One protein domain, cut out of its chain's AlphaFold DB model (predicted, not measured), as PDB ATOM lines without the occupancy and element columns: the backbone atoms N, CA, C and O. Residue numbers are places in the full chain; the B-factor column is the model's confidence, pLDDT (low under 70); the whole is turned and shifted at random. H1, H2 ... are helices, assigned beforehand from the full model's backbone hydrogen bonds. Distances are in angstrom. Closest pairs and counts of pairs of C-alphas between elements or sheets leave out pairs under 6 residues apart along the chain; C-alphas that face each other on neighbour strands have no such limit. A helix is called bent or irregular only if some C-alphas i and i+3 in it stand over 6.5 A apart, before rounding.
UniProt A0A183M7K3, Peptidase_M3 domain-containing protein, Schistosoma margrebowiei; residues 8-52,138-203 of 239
ATOM      1  N   LEU A   8      37.501  11.338  14.826       92.56
ATOM      2  CA  LEU A   8      36.849  11.012  13.552       92.56
ATOM      3  C   LEU A   8      36.270   9.586  13.541       92.56
ATOM      4  O   LEU A   8      35.121   9.440  13.126       92.56
ATOM      5  N   PRO A   9      36.989   8.530  13.982       93.62
ATOM      6  CA  PRO A   9      36.438   7.176  13.980       93.62
ATOM      7  C   PRO A   9      35.217   7.015  14.889       93.62
ATOM      8  O   PRO A   9      34.240   6.391  14.479       93.62
ATOM      9  N   SER A  10      35.241   7.588  16.098       93.81
ATOM     10  CA  SER A  10      34.100   7.548  17.020       93.81
ATOM     11  C   SER A  10      32.893   8.264  16.416       93.81
ATOM     12  O   SER A  10      31.824   7.663  16.333       93.81
ATOM     13  N   THR A  11      33.078   9.479  15.889       93.81
ATOM     14  CA  THR A  11      31.996  10.234  15.241       93.81
ATOM     15  C   THR A  11      31.467   9.536  13.984       93.81
ATOM     16  O   THR A  11      30.266   9.552  13.727       93.81
ATOM     17  N   LEU A  12      32.320   8.862  13.204       95.81
ATOM     18  CA  LEU A  12      31.860   8.072  12.061       95.81
ATOM     19  C   LEU A  12      30.945   6.924  12.506       95.81
ATOM     20  O   LEU A  12      29.916   6.688  11.877       95.81
ATOM     21  N   PHE A  13      31.285   6.218  13.587       96.06
ATOM     22  CA  PHE A  13      30.468   5.110  14.084       96.06
ATOM     23  C   PHE A  13      29.112   5.544  14.650       96.06
ATOM     24  O   PHE A  13      28.175   4.744  14.629       96.06
ATOM     25  N   GLU A  14      28.951   6.801  15.062       94.44
ATOM     26  CA  GLU A  14      27.635   7.352  15.411       94.44
ATOM     27  C   GLU A  14      26.680   7.352  14.208       94.44
ATOM     28  O   GLU A  14      25.504   7.024  14.367       94.44
ATOM     29  N   HIS A  15      27.174   7.609  12.988       94.31
ATOM     30  CA  HIS A  15      26.342   7.501  11.785       94.31
ATOM     31  C   HIS A  15      25.810   6.082  11.580       94.31
ATOM     32  O   HIS A  15      24.635   5.910  11.262       94.31
ATOM     33  N   PHE A  16      26.640   5.062  11.810       96.44
ATOM     34  CA  PHE A  16      26.196   3.670  11.757       96.44
ATOM     35  C   PHE A  16      25.182   3.364  12.856       96.44
ATOM     36  O   PHE A  16      24.163   2.737  12.586       96.44
ATOM     37  N   ALA A  17      25.428   3.825  14.084       94.06
ATOM     38  CA  ALA A  17      24.528   3.601  15.213       94.06
ATOM     39  C   ALA A  17      23.155   4.272  15.038       94.06
ATOM     40  O   ALA A  17      22.192   3.849  15.667       94.06
ATOM     41  N   LEU A  18      23.051   5.300  14.192       92.12
ATOM     42  CA  LEU A  18      21.803   6.018  13.923       92.12
ATOM     43  C   LEU A  18      21.178   5.681  12.560       92.12
ATOM     44  O   LEU A  18      20.048   6.093  12.295       92.12
ATOM     45  N   ASP A  19      21.855   4.917  11.694       94.75
ATOM     46  CA  ASP A  19      21.304   4.532  10.393       94.75
ATOM     47  C   ASP A  19      20.157   3.515  10.570       94.75
ATOM     48  O   ASP A  19      20.378   2.428  11.109       94.75
ATOM     49  N   PRO A  20      18.937   3.791  10.070       94.81
ATOM     50  CA  PRO A  20      17.784   2.899  10.211       94.81
ATOM     51  C   PRO A  20      18.023   1.455   9.762       94.81
ATOM     52  O   PRO A  20      17.463   0.521  10.346       94.81
ATOM     53  N   ARG A  21      18.850   1.259   8.728       95.50
ATOM     54  CA  ARG A  21      19.187  -0.067   8.194       95.50
ATOM     55  C   ARG A  21      20.057  -0.838   9.176       95.50
ATOM     56  O   ARG A  21      19.882  -2.039   9.307       95.50
ATOM     57  N   VAL A  22      20.952  -0.150   9.882       96.62
ATOM     58  CA  VAL A  22      21.831  -0.745  10.897       96.62
ATOM     59  C   VAL A  22      21.082  -0.940  12.214       96.62
ATOM     60  O   VAL A  22      21.150  -2.015  12.806       96.62
ATOM     61  N   VAL A  23      20.296   0.048  12.652       95.88
ATOM     62  CA  VAL A  23      19.493  -0.040  13.883       95.88
ATOM     63  C   VAL A  23      18.526  -1.213  13.842       95.88
ATOM     64  O   VAL A  23      18.381  -1.929  14.832       95.88
ATOM     65  N   SER A  24      17.917  -1.475  12.685       95.00
ATOM     66  CA  SER A  24      17.023  -2.621  12.497       95.00
ATOM     67  C   SER A  24      17.702  -3.971  12.776       95.00
ATOM     68  O   SER A  24      17.025  -4.928  13.162       95.00
ATOM     69  N   GLU A  25      19.029  -4.058  12.655       95.50
ATOM     70  CA  GLU A  25      19.778  -5.294  12.886       95.50
ATOM     71  C   GLU A  25      20.057  -5.561  14.365       95.50
ATOM     72  O   GLU A  25      19.956  -6.714  14.785       95.50
ATOM     73  N   TYR A  26      20.332  -4.534  15.176       95.06
ATOM     74  CA  TYR A  26      20.706  -4.732  16.583       95.06
ATOM     75  C   TYR A  26      19.624  -4.329  17.593       95.06
ATOM     76  O   TYR A  26      19.568  -4.899  18.683       95.06
ATOM     77  N   ALA A  27      18.755  -3.367  17.271       96.19
ATOM     78  CA  ALA A  27      17.743  -2.900  18.211       96.19
ATOM     79  C   ALA A  27      16.664  -3.968  18.397       96.19
ATOM     80  O   ALA A  27      16.103  -4.494  17.434       96.19
ATOM     81  N   ARG A  28      16.382  -4.322  19.649       96.94
ATOM     82  CA  ARG A  28      15.372  -5.317  20.010       96.94
ATOM     83  C   ARG A  28      14.628  -4.849  21.248       96.94
ATOM     84  O   ARG A  28      15.249  -4.381  22.201       96.94
ATOM     85  N   HIS A  29      13.311  -5.026  21.268       96.31
ATOM     86  CA  HIS A  29      12.534  -4.791  22.476       96.31
ATOM     87  C   HIS A  29      13.013  -5.737  23.585       96.31
ATOM     88  O   HIS A  29      13.015  -6.958  23.414       96.31
ATOM     89  N   TRP A  30      13.401  -5.176  24.733       96.94
ATOM     90  CA  TRP A  30      14.138  -5.888  25.786       96.94
ATOM     91  C   TRP A  30      13.439  -7.153  26.306       96.94
ATOM     92  O   TRP A  30      14.102  -8.090  26.739       96.94
ATOM     93  N   LYS A  31      12.099  -7.192  26.265       97.75
ATOM     94  CA  LYS A  31      11.304  -8.328  26.755       97.75
ATOM     95  C   LYS A  31      10.877  -9.297  25.657       97.75
ATOM     96  O   LYS A  31      10.780 -10.492  25.908       97.75
ATOM     97  N   THR A  32      10.543  -8.790  24.471       97.25
ATOM     98  CA  THR A  32       9.921  -9.596  23.398       97.25
ATOM     99  C   THR A  32      10.909  -9.989  22.310       97.25
ATOM    100  O   THR A  32      10.595 -10.853  21.499       97.25
ATOM    101  N   GLY A  33      12.084  -9.357  22.258       96.81
ATOM    102  CA  GLY A  33      13.067  -9.571  21.201       96.81
ATOM    103  C   GLY A  33      12.588  -9.115  19.820       96.81
ATOM    104  O   GLY A  33      13.187  -9.491  18.818       96.81
ATOM    105  N   GLN A  34      11.502  -8.344  19.735       97.12
ATOM    106  CA  GLN A  34      10.993  -7.850  18.458       97.12
ATOM    107  C   GLN A  34      11.873  -6.711  17.941       97.12
ATOM    108  O   GLN A  34      12.360  -5.895  18.723       97.12
ATOM    109  N   LYS A  35      12.088  -6.684  16.623       96.94
ATOM    110  CA  LYS A  35      12.731  -5.559  15.935       96.94
ATOM    111  C   LYS A  35      11.836  -4.310  15.985       96.94
ATOM    112  O   LYS A  35      10.624  -4.491  16.133       96.94
ATOM    113  N   PRO A  36      12.399  -3.102  15.806       95.94
ATOM    114  CA  PRO A  36      11.608  -1.886  15.769       95.94
ATOM    115  C   PRO A  36      10.565  -1.940  14.657       95.94
ATOM    116  O   PRO A  36      10.833  -2.449  13.558       95.94
ATOM    117  N   ASP A  37       9.379  -1.428  14.943       95.44
ATOM    118  CA  ASP A  37       8.342  -1.255  13.940       95.44
ATOM    119  C   ASP A  37       8.617  -0.018  13.050       95.44
ATOM    120  O   ASP A  37       9.504   0.793  13.339       95.44
ATOM    121  N   PRO A  38       7.896   0.150  11.925       94.56
ATOM    122  CA  PRO A  38       8.115   1.289  11.036       94.56
ATOM    123  C   PRO A  38       7.930   2.663  11.697       94.56
ATOM    124  O   PRO A  38       8.615   3.607  11.310       94.56
ATOM    125  N   ASN A  39       7.038   2.796  12.682       93.69
ATOM    126  CA  ASN A  39       6.811   4.064  13.374       93.69
ATOM    127  C   ASN A  39       7.976   4.392  14.310       93.69
ATOM    128  O   ASN A  39       8.400   5.544  14.369       93.69
ATOM    129  N   GLU A  40       8.529   3.392  14.996       93.94
ATOM    130  CA  GLU A  40       9.729   3.548  15.823       93.94
ATOM    131  C   GLU A  40      10.945   3.955  14.975       93.94
ATOM    132  O   GLU A  40      11.721   4.824  15.374       93.94
ATOM    133  N   ILE A  41      11.077   3.401  13.765       94.75
ATOM    134  CA  ILE A  41      12.118   3.808  12.810       94.75
ATOM    135  C   ILE A  41      11.923   5.255  12.334       94.75
ATOM    136  O   ILE A  41      12.892   6.015  12.280       94.75
ATOM    137  N   ILE A  42      10.692   5.665  12.021       92.69
ATOM    138  CA  ILE A  42      10.390   7.059  11.656       92.69
ATOM    139  C   ILE A  42      10.716   7.999  12.823       92.69
ATOM    140  O   ILE A  42      11.335   9.041  12.613       92.69
ATOM    141  N   ALA A  43      10.356   7.623  14.052       91.62
ATOM    142  CA  ALA A  43      10.664   8.407  15.243       91.62
ATOM    143  C   ALA A  43      12.180   8.565  15.436       91.62
ATOM    144  O   ALA A  43      12.649   9.672  15.692       91.62
ATOM    145  N   LEU A  44      12.969   7.504  15.234       91.38
ATOM    146  CA  LEU A  44      14.432   7.586  15.254       91.38
ATOM    147  C   LEU A  44      14.976   8.563  14.202       91.38
ATOM    148  O   LEU A  44      15.865   9.358  14.506       91.38
ATOM    149  N   GLN A  45      14.463   8.516  12.970       91.12
ATOM    150  CA  GLN A  45      14.886   9.436  11.909       91.12
ATOM    151  C   GLN A  45      14.566  10.889  12.274       91.12
ATOM    152  O   GLN A  45      15.403  11.771  12.100       91.12
ATOM    153  N   GLN A  46      13.377  11.135  12.826       90.75
ATOM    154  CA  GLN A  46      12.967  12.454  13.304       90.75
ATOM    155  C   GLN A  46      13.850  12.943  14.456       90.75
ATOM    156  O   GLN A  46      14.290  14.089  14.433       90.75
ATOM    157  N   LEU A  47      14.163  12.076  15.422       88.88
ATOM    158  CA  LEU A  47      15.092  12.389  16.507       88.88
ATOM    159  C   LEU A  47      16.478  12.733  15.959       88.88
ATOM    160  O   LEU A  47      17.036  13.754  16.337       88.88
ATOM    161  N   SER A  48      16.992  11.938  15.019       88.19
ATOM    162  CA  SER A  48      18.302  12.161  14.395       88.19
ATOM    163  C   SER A  48      18.365  13.494  13.647       88.19
ATOM    164  O   SER A  48      19.357  14.207  13.752       88.19
ATOM    165  N   ILE A  49      17.290  13.874  12.948       88.00
ATOM    166  CA  ILE A  49      17.161  15.205  12.341       88.00
ATOM    167  C   ILE A  49      17.090  16.279  13.434       88.00
ATOM    168  O   ILE A  49      17.743  17.306  13.314       88.00
ATOM    169  N   GLY A  50      16.340  16.054  14.513       85.81
ATOM    170  CA  GLY A  50      16.219  16.979  15.643       85.81
ATOM    171  C   GLY A  50      17.540  17.265  16.367       85.81
ATOM    172  O   GLY A  50      17.725  18.380  16.850       85.81
ATOM    173  N   LEU A  51      18.488  16.319  16.373       83.88
ATOM    174  CA  LEU A  51      19.844  16.506  16.918       83.88
ATOM    175  C   LEU A  51      20.668  17.573  16.175       83.88
ATOM    176  O   LEU A  51      21.747  17.937  16.643       83.88
ATOM    177  N   GLY A  52      20.194  18.069  15.028       81.06
ATOM    178  CA  GLY A  52      20.768  19.242  14.367       81.06
ATOM    179  C   GLY A  52      20.571  20.542  15.152       81.06
ATOM    180  O   GLY A  52      21.370  21.462  15.011       81.06
ATOM    181  N   TYR A 138      36.686  18.283  17.872       91.62
ATOM    182  CA  TYR A 138      35.379  17.634  17.707       91.62
ATOM    183  C   TYR A 138      34.650  18.122  16.448       91.62
ATOM    184  O   TYR A 138      34.065  17.326  15.717       91.62
ATOM    185  N   LEU A 139      34.743  19.422  16.145       91.56
ATOM    186  CA  LEU A 139      34.154  20.009  14.939       91.56
ATOM    187  C   LEU A 139      34.846  19.478  13.678       91.56
ATOM    188  O   LEU A 139      34.185  19.058  12.731       91.56
ATOM    189  N   MET A 140      36.182  19.436  13.675       89.88
ATOM    190  CA  MET A 140      36.950  18.907  12.542       89.88
ATOM    191  C   MET A 140      36.706  17.406  12.338       89.88
ATOM    192  O   MET A 140      36.519  16.959  11.206       89.88
ATOM    193  N   ALA A 141      36.644  16.631  13.422       90.94
ATOM    194  CA  ALA A 141      36.300  15.215  13.384       90.94
ATOM    195  C   ALA A 141      34.898  14.982  12.816       90.94
ATOM    196  O   ALA A 141      34.744  14.140  11.933       90.94
ATOM    197  N   LYS A 142      33.904  15.775  13.240       91.56
ATOM    198  CA  LYS A 142      32.536  15.737  12.705       91.56
ATOM    199  C   LYS A 142      32.512  16.014  11.208       91.56
ATOM    200  O   LYS A 142      31.906  15.255  10.457       91.56
ATOM    201  N   ALA A 143      33.213  17.044  10.753       91.06
ATOM    202  CA  ALA A 143      33.313  17.360   9.334       91.06
ATOM    203  C   ALA A 143      33.932  16.199   8.527       91.06
ATOM    204  O   ALA A 143      33.393  15.781   7.502       91.06
ATOM    205  N   GLY A 144      35.035  15.626   9.020       91.12
ATOM    206  CA  GLY A 144      35.712  14.505   8.365       91.12
ATOM    207  C   GLY A 144      34.868  13.228   8.347       91.12
ATOM    208  O   GLY A 144      34.760  12.575   7.311       91.12
ATOM    209  N   ALA A 145      34.221  12.898   9.466       92.81
ATOM    210  CA  ALA A 145      33.330  11.748   9.589       92.81
ATOM    211  C   ALA A 145      32.147  11.844   8.620       92.81
ATOM    212  O   ALA A 145      31.848  10.878   7.922       92.81
ATOM    213  N   ASN A 146      31.534  13.023   8.501       91.25
ATOM    214  CA  ASN A 146      30.443  13.257   7.561       91.25
ATOM    215  C   ASN A 146      30.870  13.077   6.103       91.25
ATOM    216  O   ASN A 146      30.146  12.454   5.325       91.25
ATOM    217  N   LEU A 147      32.050  13.577   5.725       91.25
ATOM    218  CA  LEU A 147      32.595  13.367   4.382       91.25
ATOM    219  C   LEU A 147      32.789  11.876   4.087       91.25
ATOM    220  O   LEU A 147      32.316  11.388   3.058       91.25
ATOM    221  N   VAL A 148      33.423  11.142   5.007       93.88
ATOM    222  CA  VAL A 148      33.646   9.696   4.870       93.88
ATOM    223  C   VAL A 148      32.315   8.945   4.786       93.88
ATOM    224  O   VAL A 148      32.124   8.138   3.877       93.88
ATOM    225  N   TRP A 149      31.366   9.246   5.677       95.38
ATOM    226  CA  TRP A 149      30.035   8.644   5.674       95.38
ATOM    227  C   TRP A 149      29.325   8.861   4.338       95.38
ATOM    228  O   TRP A 149      28.923   7.898   3.681       95.38
ATOM    229  N   ARG A 150      29.216  10.118   3.892       92.62
ATOM    230  CA  ARG A 150      28.545  10.472   2.635       92.62
ATOM    231  C   ARG A 150      29.172   9.761   1.446       92.62
ATOM    232  O   ARG A 150      28.429   9.239   0.617       92.62
ATOM    233  N   ARG A 151      30.504   9.710   1.379       92.69
ATOM    234  CA  ARG A 151      31.226   9.157   0.230       92.69
ATOM    235  C   ARG A 151      31.178   7.635   0.156       92.69
ATOM    236  O   ARG A 151      31.017   7.105  -0.940       92.69
ATOM    237  N   TYR A 152      31.311   6.953   1.292       95.62
ATOM    238  CA  TYR A 152      31.606   5.518   1.305       95.62
ATOM    239  C   TYR A 152      30.494   4.632   1.865       95.62
ATOM    240  O   TYR A 152      30.451   3.454   1.506       95.62
ATOM    241  N   PHE A 153      29.600   5.171   2.704       97.31
ATOM    242  CA  PHE A 153      28.668   4.363   3.505       97.31
ATOM    243  C   PHE A 153      27.203   4.815   3.425       97.31
ATOM    244  O   PHE A 153      26.301   4.016   3.660       97.31
ATOM    245  N   SER A 154      26.923   6.058   3.022       95.50
ATOM    246  CA  SER A 154      25.552   6.587   2.959       95.50
ATOM    247  C   SER A 154      24.642   5.770   2.035       95.50
ATOM    248  O   SER A 154      23.491   5.488   2.376       95.50
ATOM    249  N   LYS A 155      25.163   5.328   0.885       96.75
ATOM    250  CA  LYS A 155      24.432   4.474  -0.058       96.75
ATOM    251  C   LYS A 155      24.264   3.056   0.477       96.75
ATOM    252  O   LYS A 155      23.165   2.514   0.387       96.75
ATOM    253  N   ASP A 156      25.319   2.485   1.044       97.44
ATOM    254  CA  ASP A 156      25.321   1.142   1.618       97.44
ATOM    255  C   ASP A 156      26.276   1.070   2.828       97.44
ATOM    256  O   ASP A 156      27.496   1.064   2.633       97.44
ATOM    257  N   PRO A 157      25.756   0.995   4.069       97.44
ATOM    258  CA  PRO A 157      26.584   0.927   5.266       97.44
ATOM    259  C   PRO A 157      27.307  -0.424   5.376       97.44
ATOM    260  O   PRO A 157      28.268  -0.544   6.124       97.44
ATOM    261  N   TRP A 158      26.909  -1.444   4.616       97.19
ATOM    262  CA  TRP A 158      27.523  -2.774   4.667       97.19
ATOM    263  C   TRP A 158      28.586  -2.997   3.585       97.19
ATOM    264  O   TRP A 158      29.100  -4.110   3.439       97.19
ATOM    265  N   CYS A 159      28.942  -1.949   2.835       97.44
ATOM    266  CA  CYS A 159      29.918  -2.022   1.756       97.44
ATOM    267  C   CYS A 159      31.296  -2.465   2.281       97.44
ATOM    268  O   CYS A 159      32.074  -1.675   2.825       97.44
ATOM    269  N   SER A 160      31.618  -3.749   2.097       96.62
ATOM    270  CA  SER A 160      32.843  -4.348   2.639       96.62
ATOM    271  C   SER A 160      34.109  -3.758   2.014       96.62
ATOM    272  O   SER A 160      35.098  -3.571   2.716       96.62
ATOM    273  N   SER A 161      34.082  -3.404   0.724       96.50
ATOM    274  CA  SER A 161      35.213  -2.749   0.053       96.50
ATOM    275  C   SER A 161      35.478  -1.347   0.603       96.50
ATOM    276  O   SER A 161      36.630  -1.002   0.842       96.50
ATOM    277  N   SER A 162      34.424  -0.567   0.878       96.50
ATOM    278  CA  SER A 162      34.540   0.732   1.558       96.50
ATOM    279  C   SER A 162      35.125   0.579   2.964       96.50
ATOM    280  O   SER A 162      35.997   1.348   3.362       96.50
ATOM    281  N   GLY A 163      34.664  -0.426   3.717       96.81
ATOM    282  CA  GLY A 163      35.174  -0.725   5.057       96.81
ATOM    283  C   GLY A 163      36.653  -1.115   5.053       96.81
ATOM    284  O   GLY A 163      37.421  -0.606   5.870       96.81
ATOM    285  N   GLN A 164      37.065  -1.959   4.103       97.00
ATOM    286  CA  GLN A 164      38.462  -2.351   3.929       97.00
ATOM    287  C   GLN A 164      39.336  -1.142   3.581       97.00
ATOM    288  O   GLN A 164      40.355  -0.926   4.230       97.00
ATOM    289  N   LEU A 165      38.900  -0.307   2.633       95.56
ATOM    290  CA  LEU A 165      39.615   0.913   2.259       95.56
ATOM    291  C   LEU A 165      39.772   1.867   3.455       95.56
ATOM    292  O   LEU A 165      40.863   2.369   3.707       95.56
ATOM    293  N   TYR A 166      38.705   2.086   4.230       95.56
ATOM    294  CA  TYR A 166      38.754   2.915   5.438       95.56
ATOM    295  C   TYR A 166      39.741   2.366   6.482       95.56
ATOM    296  O   TYR A 166      40.499   3.124   7.095       95.56
ATOM    297  N   MET A 167      39.768   1.043   6.668       95.50
ATOM    298  CA  MET A 167      40.705   0.384   7.575       95.50
ATOM    299  C   MET A 167      42.159   0.564   7.121       95.50
ATOM    300  O   MET A 167      42.985   0.998   7.923       95.50
ATOM    301  N   GLU A 168      42.442   0.283   5.848       94.69
ATOM    302  CA  GLU A 168      43.785   0.315   5.258       94.69
ATOM    303  C   GLU A 168      44.362   1.724   5.127       94.69
ATOM    304  O   GLU A 168      45.574   1.891   5.201       94.69
ATOM    305  N   LYS A 169      43.516   2.735   4.903       92.50
ATOM    306  CA  LYS A 169      43.960   4.116   4.658       92.50
ATOM    307  C   LYS A 169      43.938   5.007   5.887       92.50
ATOM    308  O   LYS A 169      44.581   6.054   5.889       92.50
ATOM    309  N   LEU A 170      43.192   4.634   6.926       92.12
ATOM    310  CA  LEU A 170      43.008   5.492   8.095       92.12
ATOM    311  C   LEU A 170      43.229   4.744   9.410       92.12
ATOM    312  O   LEU A 170      44.095   5.144  10.188       92.12
ATOM    313  N   LEU A 171      42.488   3.664   9.677       93.19
ATOM    314  CA  LEU A 171      42.499   3.042  11.010       93.19
ATOM    315  C   LEU A 171      43.821   2.340  11.352       93.19
ATOM    316  O   LEU A 171      44.299   2.468  12.480       93.19
ATOM    317  N   CYS A 172      44.426   1.605  10.412       93.56
ATOM    318  CA  CYS A 172      45.609   0.786  10.701       93.56
ATOM    319  C   CYS A 172      46.862   1.605  11.050       93.56
ATOM    320  O   CYS A 172      47.788   1.080  11.664       93.56
ATOM    321  N   HIS A 173      46.887   2.888  10.689       91.56
ATOM    322  CA  HIS A 173      48.029   3.781  10.891       91.56
ATOM    323  C   HIS A 173      48.107   4.387  12.298       91.56
ATOM    324  O   HIS A 173      49.143   4.934  12.689       91.56
ATOM    325  N   GLY A 174      47.020   4.332  13.073       89.06
ATOM    326  CA  GLY A 174      46.967   4.895  14.419       89.06
ATOM    327  C   GLY A 174      47.428   6.358  14.473       89.06
ATOM    328  O   GLY A 174      46.757   7.261  13.986       89.06
ATOM    329  N   GLY A 175      48.559   6.611  15.137       88.25
ATOM    330  CA  GLY A 175      49.129   7.953  15.294       88.25
ATOM    331  C   GLY A 175      50.367   8.249  14.455       88.25
ATOM    332  O   GLY A 175      51.013   9.250  14.746       88.25
ATOM    333  N   GLU A 176      50.721   7.383  13.504       89.62
ATOM    334  CA  GLU A 176      51.977   7.465  12.747       89.62
ATOM    335  C   GLU A 176      52.010   8.654  11.776       89.62
ATOM    336  O   GLU A 176      53.038   9.319  11.649       89.62
ATOM    337  N   TYR A 177      50.874   8.972  11.146       88.06
ATOM    338  CA  TYR A 177      50.766  10.039  10.148       88.06
ATOM    339  C   TYR A 177      49.818  11.162  10.596       88.06
ATOM    340  O   TYR A 177      48.873  10.918  11.355       88.06
ATOM    341  N   PRO A 178      50.024  12.402  10.109       85.12
ATOM    342  CA  PRO A 178      49.082  13.493  10.313       85.12
ATOM    343  C   PRO A 178      47.681  13.121   9.795       85.12
ATOM    344  O   PRO A 178      47.544  12.775   8.620       85.12
ATOM    345  N   PRO A 179      46.622  13.248  10.612       82.94
ATOM    346  CA  PRO A 179      45.291  12.794  10.213       82.94
ATOM    347  C   PRO A 179      44.719  13.472   8.961       82.94
ATOM    348  O   PRO A 179      44.004  12.838   8.194       82.94
ATOM    349  N   ALA A 180      45.071  14.738   8.708       81.56
ATOM    350  CA  ALA A 180      44.662  15.441   7.491       81.56
ATOM    351  C   ALA A 180      45.235  14.795   6.213       81.56
ATOM    352  O   ALA A 180      44.581  14.811   5.171       81.56
ATOM    353  N   ILE A 181      46.434  14.204   6.296       85.31
ATOM    354  CA  ILE A 181      47.055  13.472   5.185       85.31
ATOM    355  C   ILE A 181      46.323  12.148   4.975       85.31
ATOM    356  O   ILE A 181      45.933  11.869   3.847       85.31
ATOM    357  N   LEU A 182      46.076  11.384   6.046       89.25
ATOM    358  CA  LEU A 182      45.338  10.114   5.973       89.25
ATOM    359  C   LEU A 182      43.935  10.306   5.384       89.25
ATOM    360  O   LEU A 182      43.524   9.576   4.488       89.25
ATOM    361  N   LEU A 183      43.217  11.334   5.845       88.38
ATOM    362  CA  LEU A 183      41.891  11.662   5.327       88.38
ATOM    363  C   LEU A 183      41.942  12.096   3.856       88.38
ATOM    364  O   LEU A 183      41.086  11.692   3.076       88.38
ATOM    365  N   SER A 184      42.940  12.893   3.463       86.81
ATOM    366  CA  SER A 184      43.099  13.296   2.060       86.81
ATOM    367  C   SER A 184      43.429  12.101   1.162       86.81
ATOM    368  O   SER A 184      42.851  11.981   0.090       86.81
ATOM    369  N   ASP A 185      44.319  11.204   1.595       88.12
ATOM    370  CA  ASP A 185      44.678   9.996   0.839       88.12
ATOM    371  C   ASP A 185      43.475   9.060   0.666       88.12
ATOM    372  O   ASP A 185      43.211   8.592  -0.441       88.12
ATOM    373  N   LEU A 186      42.693   8.855   1.732       90.31
ATOM    374  CA  LEU A 186      41.440   8.105   1.669       90.31
ATOM    375  C   LEU A 186      40.492   8.703   0.620       90.31
ATOM    376  O   LEU A 186      40.035   7.981  -0.261       90.31
ATOM    377  N   LEU A 187      40.225  10.011   0.693       85.62
ATOM    378  CA  LEU A 187      39.248  10.685  -0.171       85.62
ATOM    379  C   LEU A 187      39.693  10.786  -1.641       85.62
ATOM    380  O   LEU A 187      38.839  10.798  -2.523       85.62
ATOM    381  N   ASN A 188      41.000  10.827  -1.913       81.06
ATOM    382  CA  ASN A 188      41.542  10.956  -3.269       81.06
ATOM    383  C   ASN A 188      41.598   9.627  -4.047       81.06
ATOM    384  O   ASN A 188      41.841   9.651  -5.250       81.06
ATOM    385  N   CYS A 189      41.369   8.476  -3.401       63.28
ATOM    386  CA  CYS A 189      41.486   7.158  -4.045       63.28
ATOM    387  C   CYS A 189      40.488   6.914  -5.196       63.28
ATOM    388  O   CYS A 189      40.728   6.030  -6.013       63.28
ATOM    389  N   ASP A 190      39.409   7.694  -5.296       54.00
ATOM    390  CA  ASP A 190      38.404   7.546  -6.360       54.00
ATOM    391  C   ASP A 190      38.499   8.619  -7.466       54.00
ATOM    392  O   ASP A 190      37.836   8.499  -8.498       54.00
ATOM    393  N   ASP A 191      39.301   9.673  -7.275       55.41
ATOM    394  CA  ASP A 191      39.362  10.838  -8.168       55.41
ATOM    395  C   ASP A 191      40.552  10.749  -9.144       55.41
ATOM    396  O   ASP A 191      41.338  11.684  -9.294       55.41
ATOM    397  N   GLU A 192      40.682   9.644  -9.889       50.12
ATOM    398  CA  GLU A 192      41.708   9.517 -10.949       50.12
ATOM    399  C   GLU A 192      41.527  10.533 -12.108       50.12
ATOM    400  O   GLU A 192      42.411  10.695 -12.948       50.12
ATOM    401  N   ILE A 193      40.399  11.255 -12.163       48.34
ATOM    402  CA  ILE A 193      40.035  12.144 -13.283       48.34
ATOM    403  C   ILE A 193      40.468  13.609 -13.061       48.34
ATOM    404  O   ILE A 193      40.598  14.355 -14.031       48.34
ATOM    405  N   ASN A 194      40.788  14.035 -11.833       44.44
ATOM    406  CA  ASN A 194      41.255  15.401 -11.554       44.44
ATOM    407  C   ASN A 194      42.636  15.391 -10.889       44.44
ATOM    408  O   ASN A 194      42.774  15.423  -9.673       44.44
ATOM    409  N   SER A 195      43.672  15.419 -11.730       41.03
ATOM    410  CA  SER A 195      45.113  15.428 -11.407       41.03
ATOM    411  C   SER A 195      45.647  16.615 -10.572       41.03
ATOM    412  O   SER A 195      46.849  16.887 -10.559       41.03
ATOM    413  N   HIS A 196      44.798  17.310  -9.818       49.81
ATOM    414  CA  HIS A 196      45.237  18.232  -8.779       49.81
ATOM    415  C   HIS A 196      44.958  17.602  -7.419       49.81
ATOM    416  O   HIS A 196      43.817  17.582  -6.975       49.81
ATOM    417  N   ASN A 197      46.020  17.124  -6.756       50.12
ATOM    418  CA  ASN A 197      46.033  16.751  -5.339       50.12
ATOM    419  C   ASN A 197      45.572  17.947  -4.492       50.12
ATOM    420  O   ASN A 197      46.382  18.721  -3.976       50.12
ATOM    421  N   VAL A 198      44.263  18.147  -4.373       54.00
ATOM    422  CA  VAL A 198      43.701  19.129  -3.459       54.00
ATOM    423  C   VAL A 198      43.767  18.489  -2.086       54.00
ATOM    424  O   VAL A 198      42.863  17.770  -1.674       54.00
ATOM    425  N   LEU A 199      44.867  18.739  -1.377       61.34
ATOM    426  CA  LEU A 199      44.948  18.437   0.045       61.34
ATOM    427  C   LEU A 199      43.733  19.078   0.730       61.34
ATOM    428  O   LEU A 199      43.476  20.276   0.549       61.34
ATOM    429  N   LEU A 200      42.977  18.285   1.489       72.19
ATOM    430  CA  LEU A 200      41.818  18.771   2.220       72.19
ATOM    431  C   LEU A 200      42.316  19.755   3.290       72.19
ATOM    432  O   LEU A 200      42.857  19.360   4.321       72.19
ATOM    433  N   SER A 201      42.223  21.057   3.012       79.81
ATOM    434  CA  SER A 201      42.716  22.069   3.944       79.81
ATOM    435  C   SER A 201      41.755  22.210   5.130       79.81
ATOM    436  O   SER A 201      40.541  22.085   4.940       79.81
ATOM    437  N   PRO A 202      42.245  22.551   6.339       80.38
ATOM    438  CA  PRO A 202      41.376  22.817   7.489       80.38
ATOM    439  C   PRO A 202      40.300  23.866   7.192       80.38
ATOM    440  O   PRO A 202      39.174  23.753   7.659       80.38
ATOM    441  N   LYS A 203      40.625  24.855   6.347       84.88
ATOM    442  CA  LYS A 203      39.675  25.870   5.889       84.88
ATOM    443  C   LYS A 203      38.517  25.259   5.096       84.88
ATOM    444  O   LYS A 203      37.374  25.547   5.413       84.88
TER     445      LYS A 203
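Overview. This is residues 8 to 52 and 138 to 203 of the 239 residues of the protein "Peptidase_M3 domain-containing protein" of Schistosoma margrebowiei (UniProt A0A183M7K3). Two groups of helices are joined in a loose, elongated shape: three helices, H4, H5 and H6, gather toward one end, the two helices H2 and H3 form a thinner group toward the other, and H1 bridges them. H1 crosses H4 at close range and runs away from it, and its last residues reach H2 and H3. Beyond these groups, the loop of residues 27 to 37 extends one end and the low-confidence stretch of residues 189 to 199 lies at the other. The printed part has 111 residues with six named helices, H1 to H6 in chain order, and no named strand; the class is all helix. The whole is loose, with a radius of gyration of the C-alphas of 16.6 A and spans of 53 by 30 by 28 A.

Arrangement. The longest helix by residues is H4, residues 138 to 153. It touches H1, residues 8 to 18, with 16 pairs of C-alphas within 8 A, the closest being those of Leu 8 and Ala 141 at 4.2 A; they run the same way at a steep tilt of 58 degrees. With H5, residues 160 to 169, and H6, residues 179 to 188, H4 makes an up-and-down bundle, each helix running against the one before it. H4 is close to H5 but not clearly touching, with the C-alphas of Tyr 152 and Ser 162 closest at 5.6 A and a steep tilt of 40 degrees, opposite ways. H4 is also close to H6 but not clearly touching; their closest C-alphas, of Gly 144 and Leu 183, are 7.4 A apart, and they run the same way at a shallow tilt of 22 degrees. H5 and H6 form a helical hairpin: they touch, with the C-alphas of Lys 169 and Leu 186 closest at 5.6 A, opposite ways at a steep tilt of 41 degrees. H1 and H2, residues 20 to 26, only just touch, with 3 pairs of C-alphas within 8 A, and touch only at the corner; the closest C-alphas, of Phe 16 and Val 22, are 6.3 A apart, and the lines are about perpendicular at 87 degrees. H3, residues 38 to 50, only just touches H1, with 3 pairs and with its residues 44 to 48 alone; the closest C-alphas, of Leu 18 and Ser 48, are 7.1 A apart. H3 only just touches H2, also with 3 pairs, with its residues 41 to 45 alone; the C-alphas of Pro 20 and Ile 41 are closest at 6.3 A. Among the pairs that are apart are H3 and H4, and H1 and H5. Every O i to N i+4 pair is within hydrogen-bond range in H3, H4, H5 and H6, against 5 of 7 in H1 and 1 of 3 in H2, where 2 of 4 O i to N i+3 pairs are within range.

Along the chain. H4 measures 20.6 A from C-alpha 138 at (35.379, 17.634, 17.707) to C-alpha 153; it is neither bent nor irregular, but only just: C-alphas 150 and 153 are 6.2 A apart. H3 measures 18.3 A, H1 15.9 A, H5 and H6 14.1 A each, and H2 10.4 A. H1 begins at C-alpha 8 (36.849, 11.012, 13.552), and H6 ends at C-alpha 188 (41.542, 10.956, -3.269).

Size, cuts and confidence. The two C-alphas farthest apart, those of Lys 31 and Ser 195, are 56.2 A apart. Residues 53 to 137 are not printed, and C-alphas 52 and 138 are 15.1 A apart across this cut. The link from H2 to H3 is long, with 11 residues. The mean pLDDT of the printed part is 88.2; residues 189 to 199 are under 70.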